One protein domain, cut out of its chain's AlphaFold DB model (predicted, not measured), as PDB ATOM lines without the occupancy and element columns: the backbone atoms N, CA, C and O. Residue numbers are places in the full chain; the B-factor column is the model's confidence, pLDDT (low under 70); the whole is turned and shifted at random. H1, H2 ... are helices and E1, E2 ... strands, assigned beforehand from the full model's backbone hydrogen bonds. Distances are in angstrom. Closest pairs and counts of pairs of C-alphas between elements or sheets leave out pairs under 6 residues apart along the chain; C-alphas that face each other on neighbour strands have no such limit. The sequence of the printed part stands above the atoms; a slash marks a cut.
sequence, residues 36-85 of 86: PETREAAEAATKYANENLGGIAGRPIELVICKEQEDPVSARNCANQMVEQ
ATOM      1  N   PRO A  36      29.137  24.418  41.686       96.88
ATOM      2  CA  PRO A  36      30.188  24.826  42.626       96.88
ATOM      3  C   PRO A  36      29.799  24.612  44.098       96.88
ATOM      4  O   PRO A  36      30.663  24.350  44.938       96.88
ATOM      5  N   GLU A  37      28.507  24.650  44.417       97.62
ATOM      6  CA  GLU A  37      27.976  24.441  45.760       97.62
ATOM      7  C   GLU A  37      28.291  23.049  46.320       97.62
ATOM      8  O   GLU A  37      28.397  22.893  47.535       97.62
ATOM      9  N   THR A  38      28.506  22.040  45.466       96.69
ATOM     10  CA  THR A  38      28.904  20.695  45.916       96.69
ATOM     11  C   THR A  38      30.292  20.729  46.556       96.69
ATOM     12  O   THR A  38      30.507  20.156  47.627       96.69
ATOM     13  N   ARG A  39      31.237  21.442  45.928       97.69
ATOM     14  CA  ARG A  39      32.585  21.647  46.470       97.69
ATOM     15  C   ARG A  39      32.532  22.480  47.747       97.69
ATOM     16  O   ARG A  39      33.130  22.095  48.747       97.69
ATOM     17  N   GLU A  40      31.799  23.587  47.729       98.44
ATOM     18  CA  GLU A  40      31.706  24.500  48.876       98.44
ATOM     19  C   GLU A  40      31.058  23.830  50.093       98.44
ATOM     20  O   GLU A  40      31.540  23.975  51.218       98.44
ATOM     21  N   ALA A  41      30.014  23.025  49.877       98.38
ATOM     22  CA  ALA A  41      29.396  22.232  50.930       98.38
ATOM     23  C   ALA A  41      30.373  21.199  51.509       98.38
ATOM     24  O   ALA A  41      30.432  21.032  52.728       98.38
ATOM     25  N   ALA A  42      31.170  20.535  50.667       98.19
ATOM     26  CA  ALA A  42      32.176  19.581  51.122       98.19
ATOM     27  C   ALA A  42      33.302  20.256  51.927       98.19
ATOM     28  O   ALA A  42      33.705  19.732  52.970       98.19
ATOM     29  N   GLU A  43      33.777  21.424  51.490       98.38
ATOM     30  CA  GLU A  43      34.759  22.243  52.214       98.38
ATOM     31  C   GLU A  43      34.216  22.669  53.587       98.38
ATOM     32  O   GLU A  43      34.877  22.469  54.611       98.38
ATOM     33  N   ALA A  44      32.982  23.183  53.634       98.31
ATOM     34  CA  ALA A  44      32.329  23.599  54.873       98.31
ATOM     35  C   ALA A  44      32.098  22.420  55.834       98.31
ATOM     36  O   ALA A  44      32.404  22.519  57.026       98.31
ATOM     37  N   ALA A  45      31.612  21.285  55.322       97.56
ATOM     38  CA  ALA A  45      31.406  20.071  56.104       97.56
ATOM     39  C   ALA A  45      32.730  19.523  56.651       97.56
ATOM     40  O   ALA A  45      32.813  19.168  57.826       97.56
ATOM     41  N   THR A  46      33.781  19.513  55.830       97.94
ATOM     42  CA  THR A  46      35.128  19.090  56.231       97.94
ATOM     43  C   THR A  46      35.681  19.976  57.333       97.94
ATOM     44  O   THR A  46      36.168  19.467  58.342       97.94
ATOM     45  N   LYS A  47      35.552  21.298  57.186       97.00
ATOM     46  CA  LYS A  47      35.967  22.251  58.215       97.00
ATOM     47  C   LYS A  47      35.247  21.975  59.533       97.00
ATOM     48  O   LYS A  47      35.899  21.785  60.557       97.00
ATOM     49  N   TYR A  48      33.919  21.878  59.501       95.88
ATOM     50  CA  TYR A  48      33.135  21.615  60.703       95.88
ATOM     51  C   TYR A  48      33.499  20.270  61.348       95.88
ATOM     52  O   TYR A  48      33.699  20.211  62.562       95.88
ATOM     53  N   ALA A  49      33.657  19.211  60.550       95.69
ATOM     54  CA  ALA A  49      34.037  17.890  61.037       95.69
ATOM     55  C   ALA A  49      35.426  17.879  61.691       95.69
ATOM     56  O   ALA A  49      35.603  17.282  62.755       95.69
ATOM     57  N   ASN A  50      36.397  18.565  61.084       96.62
ATOM     58  CA  ASN A  50      37.760  18.663  61.597       96.62
ATOM     59  C   ASN A  50      37.843  19.505  62.869       96.62
ATOM     60  O   ASN A  50      38.551  19.124  63.796       96.62
ATOM     61  N   GLU A  51      37.134  20.630  62.924       95.00
ATOM     62  CA  GLU A  51      37.196  21.559  64.055       95.00
ATOM     63  C   GLU A  51      36.334  21.095  65.238       95.00
ATOM     64  O   GLU A  51      36.683  21.369  66.384       95.00
ATOM     65  N   ASN A  52      35.234  20.370  64.987       93.38
ATOM     66  CA  ASN A  52      34.202  20.145  66.005       93.38
ATOM     67  C   ASN A  52      33.790  18.680  66.217       93.38
ATOM     68  O   ASN A  52      33.287  18.362  67.292       93.38
ATOM     69  N   LEU A  53      33.968  17.776  65.250       93.44
ATOM     70  CA  LEU A  53      33.435  16.402  65.344       93.44
ATOM     71  C   LEU A  53      34.512  15.323  65.527       93.44
ATOM     72  O   LEU A  53      34.201  14.141  65.648       93.44
ATOM     73  N   GLY A  54      35.782  15.715  65.564       93.19
ATOM     74  CA  GLY A  54      36.921  14.817  65.728       93.19
ATOM     75  C   GLY A  54      37.376  14.159  64.427       93.19
ATOM     76  O   GLY A  54      38.144  13.198  64.486       93.19
ATOM     77  N   GLY A  55      36.932  14.657  63.269       94.81
ATOM     78  CA  GLY A  55      37.293  14.122  61.954       94.81
ATOM     79  C   GLY A  55      36.912  12.644  61.777       94.81
ATOM     80  O   GLY A  55      35.916  12.173  62.321       94.81
ATOM     81  N   ILE A  56      37.714  11.884  61.027       96.00
ATOM     82  CA  ILE A  56      37.515  10.440  60.817       96.00
ATOM     83  C   ILE A  56      38.376   9.681  61.826       96.00
ATOM     84  O   ILE A  56      39.597   9.624  61.698       96.00
ATOM     85  N   ALA A  57      37.747   9.091  62.844       94.56
ATOM     86  CA  ALA A  57      38.443   8.353  63.905       94.56
ATOM     87  C   ALA A  57      39.575   9.165  64.587       94.56
ATOM     88  O   ALA A  57      40.638   8.631  64.898       94.56
ATOM     89  N   GLY A  58      39.366  10.472  64.809       94.94
ATOM     90  CA  GLY A  58      40.356  11.373  65.419       94.94
ATOM     91  C   GLY A  58      41.317  12.039  64.428       94.94
ATOM     92  O   GLY A  58      42.139  12.860  64.839       94.94
ATOM     93  N   ARG A  59      41.239  11.694  63.140       97.75
ATOM     94  CA  ARG A  59      42.130  12.182  62.081       97.75
ATOM     95  C   ARG A  59      41.451  13.281  61.259       97.75
ATOM     96  O   ARG A  59      40.298  13.088  60.869       97.75
ATOM     97  N   PRO A  60      42.129  14.405  60.972       98.06
ATOM     98  CA  PRO A  60      41.566  15.452  60.134       98.06
ATOM     99  C   PRO A  60      41.391  14.947  58.700       98.06
ATOM    100  O   PRO A  60      42.206  14.180  58.189       98.06
ATOM    101  N   ILE A  61      40.316  15.376  58.056       98.31
ATOM    102  CA  ILE A  61      40.045  15.154  56.639       98.31
ATOM    103  C   ILE A  61      40.823  16.196  55.839       98.31
ATOM    104  O   ILE A  61      40.705  17.395  56.093       98.31
ATOM    105  N   GLU A  62      41.581  15.737  54.855       97.25
ATOM    106  CA  GLU A  62      42.219  16.567  53.840       97.25
ATOM    107  C   GLU A  62      41.504  16.317  52.509       97.25
ATOM    108  O   GLU A  62      41.576  15.220  51.950       97.25
ATOM    109  N   LEU A  63      40.759  17.313  52.028       96.62
ATOM    110  CA  LEU A  63      40.062  17.208  50.750       96.62
ATOM    111  C   LEU A  63      41.027  17.448  49.591       96.62
ATOM    112  O   LEU A  63      41.622  18.517  49.475       96.62
ATOM    113  N   VAL A  64      41.107  16.471  48.695       96.69
ATOM    114  CA  VAL A  64      41.773  16.602  47.400       96.69
ATOM    115  C   VAL A  64      40.699  16.895  46.365       96.69
ATOM    116  O   VAL A  64      39.917  16.020  46.006       96.69
ATOM    117  N   ILE A  65      40.637  18.141  45.908       96.81
ATOM    118  CA  ILE A  65      39.565  18.615  45.031       96.81
ATOM    119  C   ILE A  65      40.040  18.596  43.574       96.81
ATOM    120  O   ILE A  65      41.137  19.063  43.261       96.81
ATOM    121  N   CYS A  66      39.194  18.094  42.677       97.62
ATOM    122  CA  CYS A  66      39.324  18.270  41.236       97.62
ATOM    123  C   CYS A  66      37.994  18.737  40.641       97.62
ATOM    124  O   CYS A  66      36.936  18.217  40.994       97.62
ATOM    125  N   LYS A  67      38.059  19.722  39.743       97.19
ATOM    126  CA  LYS A  67      36.898  20.251  39.024       97.19
ATOM    127  C   LYS A  67      36.810  19.573  37.663       97.19
ATOM    128  O   LYS A  67      37.666  19.781  36.804       97.19
ATOM    129  N   GLU A  68      35.804  18.731  37.508       96.44
ATOM    130  CA  GLU A  68      35.461  18.045  36.270       96.44
ATOM    131  C   GLU A  68      34.511  18.935  35.457       96.44
ATOM    132  O   GLU A  68      33.599  19.549  36.011       96.44
ATOM    133  N   GLN A  69      34.779  19.071  34.157       96.50
ATOM    134  CA  GLN A  69      34.128  20.030  33.251       96.50
ATOM    135  C   GLN A  69      33.096  19.347  32.336       96.50
ATOM    136  O   GLN A  69      32.827  19.816  31.230       96.50
ATOM    137  N   GLU A  70      32.515  18.242  32.804       94.12
ATOM    138  CA  GLU A  70      31.560  17.399  32.078       94.12
ATOM    139  C   GLU A  70      32.068  16.915  30.719       94.12
ATOM    140  O   GLU A  70      31.341  16.862  29.721       94.12
ATOM    141  N   ASP A  71      33.347  16.558  30.668       94.81
ATOM    142  CA  ASP A  71      33.988  16.098  29.451       94.81
ATOM    143  C   ASP A  71      34.946  14.926  29.727       94.81
ATOM    144  O   ASP A  71      35.545  14.822  30.802       94.81
ATOM    145  N   PRO A  72      35.153  14.021  28.750       95.69
ATOM    146  CA  PRO A  72      35.989  12.842  28.964       95.69
ATOM    147  C   PRO A  72      37.452  13.142  29.317       95.69
ATOM    148  O   PRO A  72      38.119  12.282  29.897       95.69
ATOM    149  N   VAL A  73      37.986  14.304  28.927       96.62
ATOM    150  CA  VAL A  73      39.378  14.687  29.192       96.62
ATOM    151  C   VAL A  73      39.525  15.119  30.645       96.62
ATOM    152  O   VAL A  73      40.375  14.568  31.349       96.62
ATOM    153  N   SER A  74      38.690  16.043  31.123       96.75
ATOM    154  CA  SER A  74      38.733  16.476  32.525       96.75
ATOM    155  C   SER A  74      38.390  15.336  33.487       96.75
ATOM    156  O   SER A  74      39.099  15.156  34.479       96.75
ATOM    157  N   ALA A  75      37.418  14.481  33.150       95.88
ATOM    158  CA  ALA A  75      37.070  13.310  33.957       95.88
ATOM    159  C   ALA A  75      38.256  12.344  34.140       95.88
ATOM    160  O   ALA A  75      38.542  11.904  35.257       95.88
ATOM    161  N   ARG A  76      38.996  12.042  33.062       97.81
ATOM    162  CA  ARG A  76      40.203  11.195  33.129       97.81
ATOM    163  C   ARG A  76      41.313  11.843  33.948       97.81
ATOM    164  O   ARG A  76      41.925  11.166  34.770       97.81
ATOM    165  N   ASN A  77      41.551  13.139  33.754       97.19
ATOM    166  CA  ASN A  77      42.570  13.875  34.503       97.19
ATOM    167  C   ASN A  77      42.259  13.883  36.006       97.19
ATOM    168  O   ASN A  77      43.139  13.579  36.811       97.19
ATOM    169  N   CYS A  78      41.003  14.141  36.382       97.44
ATOM    170  CA  CYS A  78      40.571  14.089  37.775       97.44
ATOM    171  C   CYS A  78      40.706  12.686  38.372       97.44
ATOM    172  O   CYS A  78      41.200  12.550  39.488       97.44
ATOM    173  N   ALA A  79      40.320  11.633  37.643       96.50
ATOM    174  CA  ALA A  79      40.473  10.259  38.121       96.50
ATOM    175  C   ALA A  79      41.947   9.890  38.373       96.50
ATOM    176  O   ALA A  79      42.264   9.316  39.415       96.50
ATOM    177  N   ASN A  80      42.852  10.271  37.465       97.06
ATOM    178  CA  ASN A  80      44.290  10.045  37.630       97.06
ATOM    179  C   ASN A  80      44.847  10.813  38.835       97.06
ATOM    180  O   ASN A  80      45.568  10.235  39.648       97.06
ATOM    181  N   GLN A  81      44.438  12.073  39.025       95.69
ATOM    182  CA  GLN A  81      44.844  12.879  40.180       95.69
ATOM    183  C   GLN A  81      44.568  12.163  41.515       95.69
ATOM    184  O   GLN A  81      45.418  12.185  42.406       95.69
ATOM    185  N   MET A  82      43.413  11.500  41.649       94.88
ATOM    186  CA  MET A  82      43.012  10.835  42.900       94.88
ATOM    187  C   MET A  82      43.889   9.636  43.271       94.88
ATOM    188  O   MET A  82      43.954   9.274  44.445       94.88
ATOM    189  N   VAL A  83      44.563   9.015  42.300       93.06
ATOM    190  CA  VAL A  83      45.428   7.846  42.532       93.06
ATOM    191  C   VAL A  83      46.919   8.185  42.485       93.06
ATOM    192  O   VAL A  83      47.729   7.486  43.096       93.06
ATOM    193  N   GLU A  84      47.296   9.253  41.782       92.94
ATOM    194  CA  GLU A  84      48.684   9.708  41.662       92.94
ATOM    195  C   GLU A  84      49.141  10.517  42.874       92.94
ATOM    196  O   GLU A  84      50.304  10.419  43.278       92.94
ATOM    197  N   GLN A  85      48.241  11.286  43.491       77.19
ATOM    198  CA  GLN A  85      48.560  12.012  44.712       77.19
ATOM    199  C   GLN A  85      48.639  11.019  45.885       77.19
ATOM    200  O   GLN A  85      47.622  10.549  46.402       77.19
TER     201      GLN A  85
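What this domain is: This is residues 36 to 85 of the 86 residues of the protein "ABC transporter substrate-binding protein" of Streptomyces sp. SID10244 (UniProt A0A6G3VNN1). The chain folds into a flat, open zigzag of three strokes: helix H1 runs out, strand E1 folds back along the long axis, and helix H2 turns back again. H1 and H2 lie on opposite sides of E1, H1 near its first residues and H2 near its last, with no contact between the two helices. The printed part has 50 residues, with two named helices and one named strand in the order H1, E1, H2, and its class is mixed, helices and strands. It is loose, with a radius of gyration of the C-alphas of 13.2 A, and only just flat, spanning 38 by 25 by 10 A.

How they stand to each other: Start with H1, residues 36 to 52, and go on to E1, residues 61 to 68: their closest C-alphas, those of Thr 46 and Ile 61, are 6.3 A apart. Farther along, look at H2, residues 72 to 84: the closest C-alphas of E1 and H2, those of Glu 68 and Ser 74, are 5.2 A apart. H1 and H2 are apart. E1 pairs with no named strand. Every O i to N i+4 pair is within hydrogen-bond range in H1, and 8 of 9 are in H2.

Where its parts are: Find C-alpha 36 at (30.188, 24.826, 42.626); from there H1 runs 24.2 A to C-alpha 52. E1 begins at C-alpha 61, at (40.045, 15.154, 56.639), and covers 21.1 A to C-alpha 68. H2 covers 18.2 A and ends at C-alpha 84, at (48.684, 9.708, 41.662).

The domain as a whole: The two C-alphas farthest apart, those of Asn 52 and Pro 72, are 37.8 A apart. The printed part has no cut. The link from H1 to E1 is short, with 8 residues, and that from E1 to H2 is tight, with 3. The mean pLDDT of the printed part is 96.0, and no printed residue is under 70.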